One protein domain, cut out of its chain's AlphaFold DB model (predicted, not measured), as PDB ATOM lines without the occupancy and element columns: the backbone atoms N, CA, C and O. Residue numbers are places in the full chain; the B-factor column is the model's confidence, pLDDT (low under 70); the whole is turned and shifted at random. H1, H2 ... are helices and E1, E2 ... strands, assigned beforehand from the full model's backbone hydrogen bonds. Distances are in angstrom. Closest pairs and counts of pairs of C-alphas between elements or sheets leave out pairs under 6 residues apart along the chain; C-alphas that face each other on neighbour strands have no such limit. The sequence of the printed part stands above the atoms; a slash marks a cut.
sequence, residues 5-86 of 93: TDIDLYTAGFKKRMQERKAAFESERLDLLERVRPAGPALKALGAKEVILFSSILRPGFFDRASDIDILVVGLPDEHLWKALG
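AT A GLANCE: This is residues 5 to 86 of the 93 residues of an uncharacterized protein of Deltaproteobacteria bacterium (UniProt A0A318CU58). A two-stranded hairpin, E1 and E2, has H3 packed over one face and H4 past one end, while H1, H2 and H3 are strung end to end and residues 5 to 17 of H1 stick out as an arm. The 82 printed residues, mostly helix by class, run H1, H2, H3, E1, E2, H4, with the strands antiparallel. The whole is extended, radius of gyration of the C-alphas 18.2 A, spanning 61 by 21 by 18 A.

IN THESE COORDINATES: E1 is residues 50 to 54 and E2 70 to 74. H3 is 39 to 45, H2 26 to 36, 15.3 A long, and H1 5 to 24, 28.7 A, from C-alpha 5 at (-36.270, 3.356, -1.874). H4, 78 to 84, ends at C-alpha 84 (-33.546, -45.357, -22.114).

HOW THE PARTS SIT: In hairpin E1 and E2, N 52 and O 72 are 2.8 A apart, within hydrogen-bond range. The closest C-alphas of H3 and E1, Gly 40 and Val 51, are 5.8 A apart. H2 and H3 meet only through their link, as do H1 and H2. H3 and H4 are apart. Every O i to N i+4 pair is within range in H1, H2 and H3; in H4, 2 of 3.

THE WHOLE: The printed part has no cut. E1 to E2 is a long link. Residue 86 is under pLDDT 70.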
ATOM      1  N   THR A   5     -37.530   3.055  -1.183       86.94
ATOM      2  CA  THR A   5     -36.270   3.356  -1.874       86.94
ATOM      3  C   THR A   5     -35.227   2.244  -1.711       86.94
ATOM      4  O   THR A   5     -34.550   1.900  -2.678       86.94
ATOM      5  N   ASP A   6     -35.124   1.629  -0.527       85.06
ATOM      6  CA  ASP A   6     -34.217   0.493  -0.298       85.06
ATOM      7  C   ASP A   6     -34.640  -0.742  -1.109       85.06
ATOM      8  O   ASP A   6     -33.796  -1.445  -1.671       85.06
ATOM      9  N   ILE A   7     -35.952  -0.994  -1.200       88.25
ATOM     10  CA  ILE A   7     -36.525  -2.097  -1.985       88.25
ATOM     11  C   ILE A   7     -36.255  -1.885  -3.480       88.25
ATOM     12  O   ILE A   7     -35.844  -2.822  -4.173       88.25
ATOM     13  N   ASP A   8     -36.426  -0.661  -3.978       90.81
ATOM     14  CA  ASP A   8     -36.214  -0.325  -5.386       90.81
ATOM     15  C   ASP A   8     -34.733  -0.456  -5.778       90.81
ATOM     16  O   ASP A   8     -34.406  -1.081  -6.794       90.81
ATOM     17  N   LEU A   9     -33.818   0.050  -4.941       88.62
ATOM     18  CA  LEU A   9     -32.370  -0.074  -5.147       88.62
ATOM     19  C   LEU A   9     -31.913  -1.535  -5.120       88.62
ATOM     20  O   LEU A   9     -31.139  -1.968  -5.982       88.62
ATOM     21  N   TYR A  10     -32.424  -2.317  -4.168       88.06
ATOM     22  CA  TYR A  10     -32.161  -3.750  -4.105       88.06
ATOM     23  C   TYR A  10     -32.645  -4.463  -5.373       88.06
ATOM     24  O   TYR A  10     -31.894  -5.240  -5.974       88.06
ATOM     25  N   THR A  11     -33.868  -4.166  -5.814       90.19
ATOM     26  CA  THR A  11     -34.488  -4.772  -6.999       90.19
ATOM     27  C   THR A  11     -33.712  -4.432  -8.270       90.19
ATOM     28  O   THR A  11     -33.431  -5.321  -9.078       90.19
ATOM     29  N   ALA A  12     -33.288  -3.176  -8.433       91.06
ATOM     30  CA  ALA A  12     -32.459  -2.745  -9.556       91.06
ATOM     31  C   ALA A  12     -31.103  -3.470  -9.572       91.06
ATOM     32  O   ALA A  12     -30.695  -4.013 -10.603       91.06
ATOM     33  N   GLY A  13     -30.435  -3.553  -8.416       87.88
ATOM     34  CA  GLY A  13     -29.178  -4.286  -8.274       87.88
ATOM     35  C   GLY A  13     -29.331  -5.784  -8.562       87.88
ATOM     36  O   GLY A  13     -28.491  -6.375  -9.242       87.88
ATOM     37  N   PHE A  14     -30.414  -6.404  -8.089       85.25
ATOM     38  CA  PHE A  14     -30.727  -7.808  -8.356       85.25
ATOM     39  C   PHE A  14     -30.982  -8.065  -9.844       85.25
ATOM     40  O   PHE A  14     -30.394  -8.982 -10.419       85.25
ATOM     41  N   LYS A  15     -31.791  -7.219 -10.492       88.25
ATOM     42  CA  LYS A  15     -32.091  -7.316 -11.926       88.25
ATOM     43  C   LYS A  15     -30.827  -7.201 -12.777       88.25
ATOM     44  O   LYS A  15     -30.645  -8.006 -13.688       88.25
ATOM     45  N   LYS A  16     -29.930  -6.268 -12.441       88.69
ATOM     46  CA  LYS A  16     -28.640  -6.101 -13.124       88.69
ATOM     47  C   LYS A  16     -27.772  -7.362 -13.013       88.69
ATOM     48  O   LYS A  16     -27.353  -7.897 -14.034       88.69
ATOM     49  N   ARG A  17     -27.593  -7.903 -11.800       84.62
ATOM     50  CA  ARG A  17     -26.822  -9.145 -11.579       84.62
ATOM     51  C   ARG A  17     -27.407 -10.344 -12.327       84.62
ATOM     52  O   ARG A  17     -26.665 -11.172 -12.847       84.62
ATOM     53  N   MET A  18     -28.735 -10.441 -12.391       84.00
ATOM     54  CA  MET A  18     -29.421 -11.474 -13.172       84.00
ATOM     55  C   MET A  18     -29.145 -11.340 -14.671       84.00
ATOM     56  O   MET A  18     -28.889 -12.343 -15.331       84.00
ATOM     57  N   GLN A  19     -29.171 -10.122 -15.218       84.06
ATOM     58  CA  GLN A  19     -28.858  -9.878 -16.629       84.06
ATOM     59  C   GLN A  19     -27.398 -10.209 -16.960       84.06
ATOM     60  O   GLN A  19     -27.143 -10.874 -17.960       84.06
ATOM     61  N   GLU A  20     -26.457  -9.819 -16.100       85.00
ATOM     62  CA  GLU A  20     -25.033 -10.136 -16.260       85.00
ATOM     63  C   GLU A  20     -24.779 -11.649 -16.216       85.00
ATOM     64  O   GLU A  20     -24.089 -12.181 -17.084       85.00
ATOM     65  N   ARG A  21     -25.402 -12.371 -15.270       80.44
ATOM     66  CA  ARG A  21     -25.332 -13.843 -15.216       80.44
ATOM     67  C   ARG A  21     -25.885 -14.502 -16.476       80.44
ATOM     68  O   ARG A  21     -25.270 -15.434 -16.980       80.44
ATOM     69  N   LYS A  22     -27.024 -14.021 -16.983       81.56
ATOM     70  CA  LYS A  22     -27.634 -14.537 -18.217       81.56
ATOM     71  C   LYS A  22     -26.732 -14.319 -19.429       81.56
ATOM     72  O   LYS A  22     -26.564 -15.235 -20.222       81.56
ATOM     73  N   ALA A  23     -26.133 -13.135 -19.550       82.25
ATOM     74  CA  ALA A  23     -25.216 -12.823 -20.642       82.25
ATOM     75  C   ALA A  23     -23.944 -13.685 -20.588       82.25
ATOM     76  O   ALA A  23     -23.490 -14.173 -21.619       82.25
ATOM     77  N   ALA A  24     -23.409 -13.929 -19.389       83.56
ATOM     78  CA  ALA A  24     -22.216 -14.753 -19.205       83.56
ATOM     79  C   ALA A  24     -22.416 -16.220 -19.628       83.56
ATOM     80  O   ALA A  24     -21.448 -16.884 -19.989       83.56
ATOM     81  N   PHE A  25     -23.654 -16.723 -19.597       88.50
ATOM     82  CA  PHE A  25     -23.961 -18.120 -19.914       88.50
ATOM     83  C   PHE A  25     -24.343 -18.360 -21.380       88.50
ATOM     84  O   PHE A  25     -24.528 -19.499 -21.799       88.50
ATOM     85  N   GLU A  26     -24.449 -17.303 -22.184       92.38
ATOM     86  CA  GLU A  26     -24.928 -17.417 -23.562       92.38
ATOM     87  C   GLU A  26     -23.958 -18.200 -24.457       92.38
ATOM     88  O   GLU A  26     -24.394 -19.039 -25.243       92.38
ATOM     89  N   SER A  27     -22.646 -17.993 -24.297       91.88
ATOM     90  CA  SER A  27     -21.639 -18.784 -25.021       91.88
ATOM     91  C   SER A  27     -21.735 -20.266 -24.659       91.88
ATOM     92  O   SER A  27     -21.714 -21.119 -25.539       91.88
ATOM     93  N   GLU A  28     -21.907 -20.576 -23.372       93.06
ATOM     94  CA  GLU A  28     -22.036 -21.955 -22.888       93.06
ATOM     95  C   GLU A  28     -23.322 -22.613 -23.421       93.06
ATOM     96  O   GLU A  28     -23.299 -23.768 -23.839       93.06
ATOM     97  N   ARG A  29     -24.434 -21.865 -23.502       95.25
ATOM     98  CA  ARG A  29     -25.688 -22.326 -24.124       95.25
ATOM     99  C   ARG A  29     -25.502 -22.679 -25.603       95.25
ATOM    100  O   ARG A  29     -26.014 -23.707 -26.045       95.25
ATOM    101  N   LEU A  30     -24.798 -21.842 -26.368       95.56
ATOM    102  CA  LEU A  30     -24.519 -22.093 -27.789       95.56
ATOM    103  C   LEU A  30     -23.618 -23.318 -27.982       95.56
ATOM    104  O   LEU A  30     -23.918 -24.170 -28.819       95.56
ATOM    105  N   ASP A  31     -22.584 -23.464 -27.157       95.69
ATOM    106  CA  ASP A  31     -21.717 -24.644 -27.184       95.69
ATOM    107  C   ASP A  31     -22.500 -25.924 -26.857       95.69
ATOM    108  O   ASP A  31     -22.326 -26.959 -27.506       95.69
ATOM    109  N   LEU A  32     -23.409 -25.873 -25.878       95.81
ATOM    110  CA  LEU A  32     -24.281 -27.000 -25.537       95.81
ATOM    111  C   LEU A  32     -25.255 -27.354 -26.667       95.81
ATOM    112  O   LEU A  32     -25.493 -28.540 -26.896       95.81
ATOM    113  N   LEU A  33     -25.772 -26.366 -27.407       96.12
ATOM    114  CA  LEU A  33     -26.598 -26.608 -28.594       96.12
ATOM    115  C   LEU A  33     -25.842 -27.388 -29.676       96.12
ATOM    116  O   LEU A  33     -26.387 -28.330 -30.254       96.12
ATOM    117  N   GLU A  34     -24.579 -27.048 -29.927       96.56
ATOM    118  CA  GLU A  34     -23.762 -27.806 -30.880       96.56
ATOM    119  C   GLU A  34     -23.426 -29.204 -30.360       96.56
ATOM    120  O   GLU A  34     -23.465 -30.178 -31.112       96.56
ATOM    121  N   ARG A  35     -23.178 -29.341 -29.054       96.75
ATOM    122  CA  ARG A  35     -22.890 -30.640 -28.429       96.75
ATOM    123  C   ARG A  35     -24.088 -31.582 -28.397       96.75
ATOM    124  O   ARG A  35     -23.882 -32.791 -28.459       96.75
ATOM    125  N   VAL A  36     -25.318 -31.069 -28.297       96.56
ATOM    126  CA  VAL A  36     -26.531 -31.906 -28.304       96.56
ATOM    127  C   VAL A  36     -26.983 -32.265 -29.721       96.56
ATOM    128  O   VAL A  36     -27.656 -33.275 -29.908       96.56
ATOM    129  N   ARG A  37     -26.581 -31.503 -30.748       95.31
ATOM    130  CA  ARG A  37     -26.961 -31.737 -32.154       95.31
ATOM    131  C   ARG A  37     -26.802 -33.203 -32.616       95.31
ATOM    132  O   ARG A  37     -27.732 -33.702 -33.255       95.31
ATOM    133  N   PRO A  38     -25.716 -33.934 -32.287       97.12
ATOM    134  CA  PRO A  38     -25.558 -35.337 -32.682       97.12
ATOM    135  C   PRO A  38     -26.574 -36.300 -32.049       97.12
ATOM    136  O   PRO A  38     -26.788 -37.386 -32.590       97.12
ATOM    137  N   ALA A  39     -27.237 -35.920 -30.948       95.12
ATOM    138  CA  ALA A  39     -28.266 -36.746 -30.315       95.12
ATOM    139  C   ALA A  39     -29.444 -37.015 -31.264       95.12
ATOM    140  O   ALA A  39     -30.003 -38.106 -31.246       95.12
ATOM    141  N   GLY A  40     -29.779 -36.060 -32.142       95.94
ATOM    142  CA  GLY A  40     -30.843 -36.215 -33.138       95.94
ATOM    143  C   GLY A  40     -30.619 -37.424 -34.054       95.94
ATOM    144  O   GLY A  40     -31.392 -38.381 -33.991       95.94
ATOM    145  N   PRO A  41     -29.559 -37.426 -34.883       96.88
ATOM    146  CA  PRO A  41     -29.220 -38.568 -35.731       96.88
ATOM    147  C   PRO A  41     -29.023 -39.878 -34.959       96.88
ATOM    148  O   PRO A  41     -29.461 -40.922 -35.435       96.88
ATOM    149  N   ALA A  42     -28.421 -39.836 -33.766       94.88
ATOM    150  CA  ALA A  42     -28.223 -41.031 -32.946       94.88
ATOM    151  C   ALA A  42     -29.556 -41.668 -32.516       94.88
ATOM    152  O   ALA A  42     -29.754 -42.868 -32.685       94.88
ATOM    153  N   LEU A  43     -30.508 -40.866 -32.033       94.06
ATOM    154  CA  LEU A  43     -31.842 -41.338 -31.650       94.06
ATOM    155  C   LEU A  43     -32.650 -41.821 -32.864       94.06
ATOM    156  O   LEU A  43     -33.372 -42.811 -32.773       94.06
ATOM    157  N   LYS A  44     -32.489 -41.178 -34.027       95.50
ATOM    158  CA  LYS A  44     -33.075 -41.650 -35.294       95.50
ATOM    159  C   LYS A  44     -32.513 -43.004 -35.729       95.50
ATOM    160  O   LYS A  44     -33.274 -43.843 -36.198       95.50
ATOM    161  N   ALA A  45     -31.210 -43.232 -35.558       94.75
ATOM    162  CA  ALA A  45     -30.579 -44.515 -35.865       94.75
ATOM    163  C   ALA A  45     -31.095 -45.656 -34.968       94.75
ATOM    164  O   ALA A  45     -31.121 -46.801 -35.401       94.75
ATOM    165  N   LEU A  46     -31.572 -45.331 -33.763       91.69
ATOM    166  CA  LEU A  46     -32.275 -46.253 -32.861       91.69
ATOM    167  C   LEU A  46     -33.764 -46.434 -33.211       91.69
ATOM    168  O   LEU A  46     -34.519 -46.994 -32.426       91.69
ATOM    169  N   GLY A  47     -34.221 -45.938 -34.362       93.44
ATOM    170  CA  GLY A  47     -35.589 -46.137 -34.840       93.44
ATOM    171  C   GLY A  47     -36.594 -45.066 -34.415       93.44
ATOM    172  O   GLY A  47     -37.774 -45.212 -34.724       93.44
ATOM    173  N   ALA A  48     -36.173 -43.977 -33.759       95.69
ATOM    174  CA  ALA A  48     -37.086 -42.875 -33.461       95.69
ATOM    175  C   ALA A  48     -37.698 -42.282 -34.745       95.69
ATOM    176  O   ALA A  48     -37.000 -41.957 -35.709       95.69
ATOM    177  N   LYS A  49     -39.013 -42.058 -34.738       96.88
ATOM    178  CA  LYS A  49     -39.741 -41.407 -35.837       96.88
ATOM    179  C   LYS A  49     -39.542 -39.907 -35.840       96.88
ATOM    180  O   LYS A  49     -39.388 -39.335 -36.914       96.88
ATOM    181  N   GLU A  50     -39.466 -39.273 -34.674       97.50
ATOM    182  CA  GLU A  50     -39.190 -37.840 -34.526       97.50
ATOM    183  C   GLU A  50     -38.326 -37.581 -33.294       97.50
ATOM    184  O   GLU A  50     -38.394 -38.314 -32.309       97.50
ATOM    185  N   VAL A  51     -37.483 -36.551 -33.377       97.12
ATOM    186  CA  VAL A  51     -36.614 -36.109 -32.285       97.12
ATOM    187  C   VAL A  51     -36.648 -34.590 -32.269       97.12
ATOM    188  O   VAL A  51     -36.307 -33.960 -33.271       97.12
ATOM    189  N   ILE A  52     -37.088 -34.011 -31.157       97.44
ATOM    190  CA  ILE A  52     -37.337 -32.578 -31.019       97.44
ATOM    191  C   ILE A  52     -36.582 -32.083 -29.787       97.44
ATOM    192  O   ILE A  52     -36.890 -32.475 -28.667       97.44
ATOM    193  N   LEU A  53     -35.602 -31.205 -29.998       97.25
ATOM    194  CA  LEU A  53     -35.010 -30.407 -28.925       97.25
ATOM    195  C   LEU A  53     -35.978 -29.269 -28.588       97.25
ATOM    196  O   LEU A  53     -36.461 -28.604 -29.507       97.25
ATOM    197  N   PHE A  54     -36.265 -29.034 -27.311       96.50
ATOM    198  CA  PHE A  54     -37.213 -27.992 -26.912       96.50
ATOM    199  C   PHE A  54     -36.793 -27.274 -25.622       96.50
ATOM    200  O   PHE A  54     -35.674 -27.432 -25.146       96.50
ATOM    201  N   SER A  55     -37.695 -26.453 -25.073       96.06
ATOM    202  CA  SER A  55     -37.550 -25.814 -23.758       96.06
ATOM    203  C   SER A  55     -36.535 -24.654 -23.698       96.06
ATOM    204  O   SER A  55     -36.328 -23.915 -24.666       96.06
ATOM    205  N   SER A  56     -36.009 -24.391 -22.501       95.25
ATOM    206  CA  SER A  56     -35.166 -23.251 -22.125       95.25
ATOM    207  C   SER A  56     -33.912 -23.108 -22.987       95.25
ATOM    208  O   SER A  56     -33.565 -21.977 -23.322       95.25
ATOM    209  N   ILE A  57     -33.287 -24.209 -23.426       95.69
ATOM    210  CA  ILE A  57     -32.037 -24.177 -24.207       95.69
ATOM    211  C   ILE A  57     -32.176 -23.449 -25.550       95.69
ATOM    212  O   ILE A  57     -31.216 -22.850 -26.034       95.69
ATOM    213  N   LEU A  58     -33.380 -23.421 -26.130       95.12
ATOM    214  CA  LEU A  58     -33.660 -22.714 -27.384       95.12
ATOM    215  C   LEU A  58     -33.830 -21.199 -27.209       95.12
ATOM    216  O   LEU A  58     -33.902 -20.471 -28.198       95.12
ATOM    217  N   ARG A  59     -33.928 -20.707 -25.968       92.50
ATOM    218  CA  ARG A  59     -34.269 -19.315 -25.660       92.50
ATOM    219  C   ARG A  59     -33.076 -18.595 -25.013       92.50
ATOM    220  O   ARG A  59     -32.758 -18.879 -23.855       92.50
ATOM    221  N   PRO A  60     -32.438 -17.633 -25.708       90.19
ATOM    222  CA  PRO A  60     -31.363 -16.821 -25.137       90.19
ATOM    223  C   PRO A  60     -31.760 -16.197 -23.793       90.19
ATOM    224  O   PRO A  60     -32.838 -15.616 -23.656       90.19
ATOM    225  N   GLY A  61     -30.903 -16.338 -22.780       88.88
ATOM    226  CA  GLY A  61     -31.143 -15.806 -21.432       88.88
ATOM    227  C   GLY A  61     -32.220 -16.520 -20.596       88.88
ATOM    228  O   GLY A  61     -32.599 -16.003 -19.539       88.88
ATOM    229  N   PHE A  62     -32.729 -17.675 -21.039       89.00
ATOM    230  CA  PHE A  62     -33.616 -18.550 -20.252       89.00
ATOM    231  C   PHE A  62     -32.963 -19.874 -19.844       89.00
ATOM    232  O   PHE A  62     -33.558 -20.601 -19.057       89.00
ATOM    233  N   PHE A  63     -31.775 -20.171 -20.367       91.69
ATOM    234  CA  PHE A  63     -30.980 -21.342 -20.019       91.69
ATOM    235  C   PHE A  63     -29.797 -20.926 -19.142       91.69
ATOM    236  O   PHE A  63     -29.111 -19.948 -19.451       91.69
ATOM    237  N   ASP A  64     -29.572 -21.654 -18.057       90.38
ATOM    238  CA  ASP A  64     -28.490 -21.439 -17.100       90.38
ATOM    239  C   ASP A  64     -27.968 -22.768 -16.523       90.38
ATOM    240  O   ASP A  64     -28.363 -23.849 -16.947       90.38
ATOM    241  N   ARG A  65     -27.071 -22.694 -15.534       89.00
ATOM    242  CA  ARG A  65     -26.448 -23.869 -14.896       89.00
ATOM    243  C   ARG A  65     -27.416 -24.793 -14.160       89.00
ATOM    244  O   ARG A  65     -27.022 -25.906 -13.836       89.00
ATOM    245  N   ALA A  66     -28.614 -24.320 -13.830       90.31
ATOM    246  CA  ALA A  66     -29.641 -25.125 -13.179       90.31
ATOM    247  C   ALA A  66     -30.648 -25.693 -14.192       90.31
ATOM    248  O   ALA A  66     -31.608 -26.341 -13.788       90.31
ATOM    249  N   SER A  67     -30.463 -25.410 -15.483       92.56
ATOM    250  CA  SER A  67     -31.352 -25.854 -16.551       92.56
ATOM    251  C   SER A  67     -30.936 -27.221 -17.090       92.56
ATOM    252  O   SER A  67     -29.754 -27.460 -17.336       92.56
ATOM    253  N   ASP A  68     -31.925 -28.071 -17.355       94.88
ATOM    254  CA  ASP A  68     -31.743 -29.356 -18.033       94.88
ATOM    255  C   ASP A  68     -31.880 -29.222 -19.562       94.88
ATOM    256  O   ASP A  68     -32.406 -28.232 -20.077       94.88
ATOM    257  N   ILE A  69     -31.403 -30.230 -20.303       95.50
ATOM    258  CA  ILE A  69     -31.567 -30.328 -21.761       95.50
ATOM    259  C   ILE A  69     -32.740 -31.254 -22.078       95.50
ATOM    260  O   ILE A  69     -32.649 -32.467 -21.894       95.50
ATOM    261  N   ASP A  70     -33.809 -30.682 -22.623       96.31
ATOM    262  CA  ASP A  70     -35.047 -31.405 -22.903       96.31
ATOM    263  C   ASP A  70     -35.122 -31.885 -24.363       96.31
ATOM    264  O   ASP A  70     -35.135 -31.083 -25.305       96.31
ATOM    265  N   ILE A  71     -35.218 -33.204 -24.557       95.94
ATOM    266  CA  ILE A  71     -35.397 -33.839 -25.870       95.94
ATOM    267  C   ILE A  71     -36.657 -34.703 -25.844       95.94
ATOM    268  O   ILE A  71     -36.771 -35.633 -25.051       95.94
ATOM    269  N   LEU A  72     -37.588 -34.421 -26.752       95.44
ATOM    270  CA  LEU A  72     -38.759 -35.251 -27.001       95.44
ATOM    271  C   LEU A  72     -38.436 -36.243 -28.117       95.44
ATOM    272  O   LEU A  72     -37.973 -35.855 -29.190       95.44
ATOM    273  N   VAL A  73     -38.722 -37.518 -27.875       94.94
ATOM    274  CA  VAL A  73     -38.515 -38.606 -28.833       94.94
ATOM    275  C   VAL A  73     -39.853 -39.282 -29.102       94.94
ATOM    276  O   VAL A  73     -40.529 -39.713 -28.172       94.94
ATOM    277  N   VAL A  74     -40.241 -39.381 -30.372       95.44
ATOM    278  CA  VAL A  74     -41.504 -40.000 -30.794       95.44
ATOM    279  C   VAL A  74     -41.212 -41.291 -31.541       95.44
ATOM    280  O   VAL A  74     -40.394 -41.311 -32.458       95.44
ATOM    281  N   GLY A  75     -41.926 -42.361 -31.187       93.69
ATOM    282  CA  GLY A  75     -41.874 -43.636 -31.902       93.69
ATOM    283  C   GLY A  75     -40.554 -44.390 -31.755       93.69
ATOM    284  O   GLY A  75     -40.166 -45.071 -32.695       93.69
ATOM    285  N   LEU A  76     -39.862 -44.238 -30.621       91.25
ATOM    286  CA  LEU A  76     -38.726 -45.090 -30.278       91.25
ATOM    287  C   LEU A  76     -39.229 -46.531 -30.045       91.25
ATOM    288  O   LEU A  76     -40.224 -46.685 -29.337       91.25
ATOM    289  N   PRO A  77     -38.583 -47.566 -30.609       90.69
ATOM    290  CA  PRO A  77     -38.944 -48.959 -30.355       90.69
ATOM    291  C   PRO A  77     -38.876 -49.317 -28.864       90.69
ATOM    292  O   PRO A  77     -37.950 -48.896 -28.165       90.69
ATOM    293  N   ASP A  78     -39.814 -50.139 -28.390       86.19
ATOM    294  CA  ASP A  78     -39.947 -50.501 -26.970       86.19
ATOM    295  C   ASP A  78     -38.662 -51.117 -26.389       86.19
ATOM    296  O   ASP A  78     -38.262 -50.793 -25.271       86.19
ATOM    297  N   GLU A  79     -37.948 -51.929 -27.173       84.19
ATOM    298  CA  GLU A  79     -36.654 -52.528 -26.803       84.19
ATOM    299  C   GLU A  79     -35.573 -51.493 -26.432       84.19
ATOM    300  O   GLU A  79     -34.672 -51.764 -25.631       84.19
ATOM    301  N   HIS A  80     -35.659 -50.291 -27.003       83.50
ATOM    302  CA  HIS A  80     -34.767 -49.173 -26.718       83.50
ATOM    303  C   HIS A  80     -35.359 -48.219 -25.683       83.50
ATOM    304  O   HIS A  80     -34.604 -47.608 -24.926       83.50
ATOM    305  N   LEU A  81     -36.688 -48.122 -25.607       80.75
ATOM    306  CA  LEU A  81     -37.387 -47.307 -24.620       80.75
ATOM    307  C   LEU A  81     -37.080 -47.765 -23.193       80.75
ATOM    308  O   LEU A  81     -36.708 -46.944 -22.358       80.75
ATOM    309  N   TRP A  82     -37.160 -49.068 -22.913       73.44
ATOM    310  CA  TRP A  82     -36.892 -49.585 -21.566       73.44
ATOM    311  C   TRP A  82     -35.447 -49.339 -21.130       73.44
ATOM    312  O   TRP A  82     -35.210 -48.878 -20.012       73.44
ATOM    313  N   LYS A  83     -34.489 -49.516 -22.046       78.06
ATOM    314  CA  LYS A  83     -33.083 -49.163 -21.808       78.06
ATOM    315  C   LYS A  83     -32.911 -47.667 -21.540       78.06
ATOM    316  O   LYS A  83     -32.189 -47.299 -20.618       78.06
ATOM    317  N   ALA A  84     -33.593 -46.808 -22.300       73.62
ATOM    318  CA  ALA A  84     -33.546 -45.357 -22.114       73.62
ATOM    319  C   ALA A  84     -34.138 -44.905 -20.767       73.62
ATOM    320  O   ALA A  84     -33.648 -43.949 -20.174       73.62
ATOM    321  N   LEU A  85     -35.148 -45.614 -20.254       77.19
ATOM    322  CA  LEU A  85     -35.761 -45.357 -18.945       77.19
ATOM    323  C   LEU A  85     -34.963 -45.946 -17.766       77.19
ATOM    324  O   LEU A  85     -35.389 -45.828 -16.619       77.19
ATOM    325  N   GLY A  86     -33.820 -46.593 -18.024       68.31
ATOM    326  CA  GLY A  86     -33.009 -47.241 -16.990       68.31
ATOM    327  C   GLY A  86     -33.604 -48.550 -16.461       68.31
ATOM    328  O   GLY A  86     -33.152 -49.065 -15.437       68.31
TER     329      GLY A  86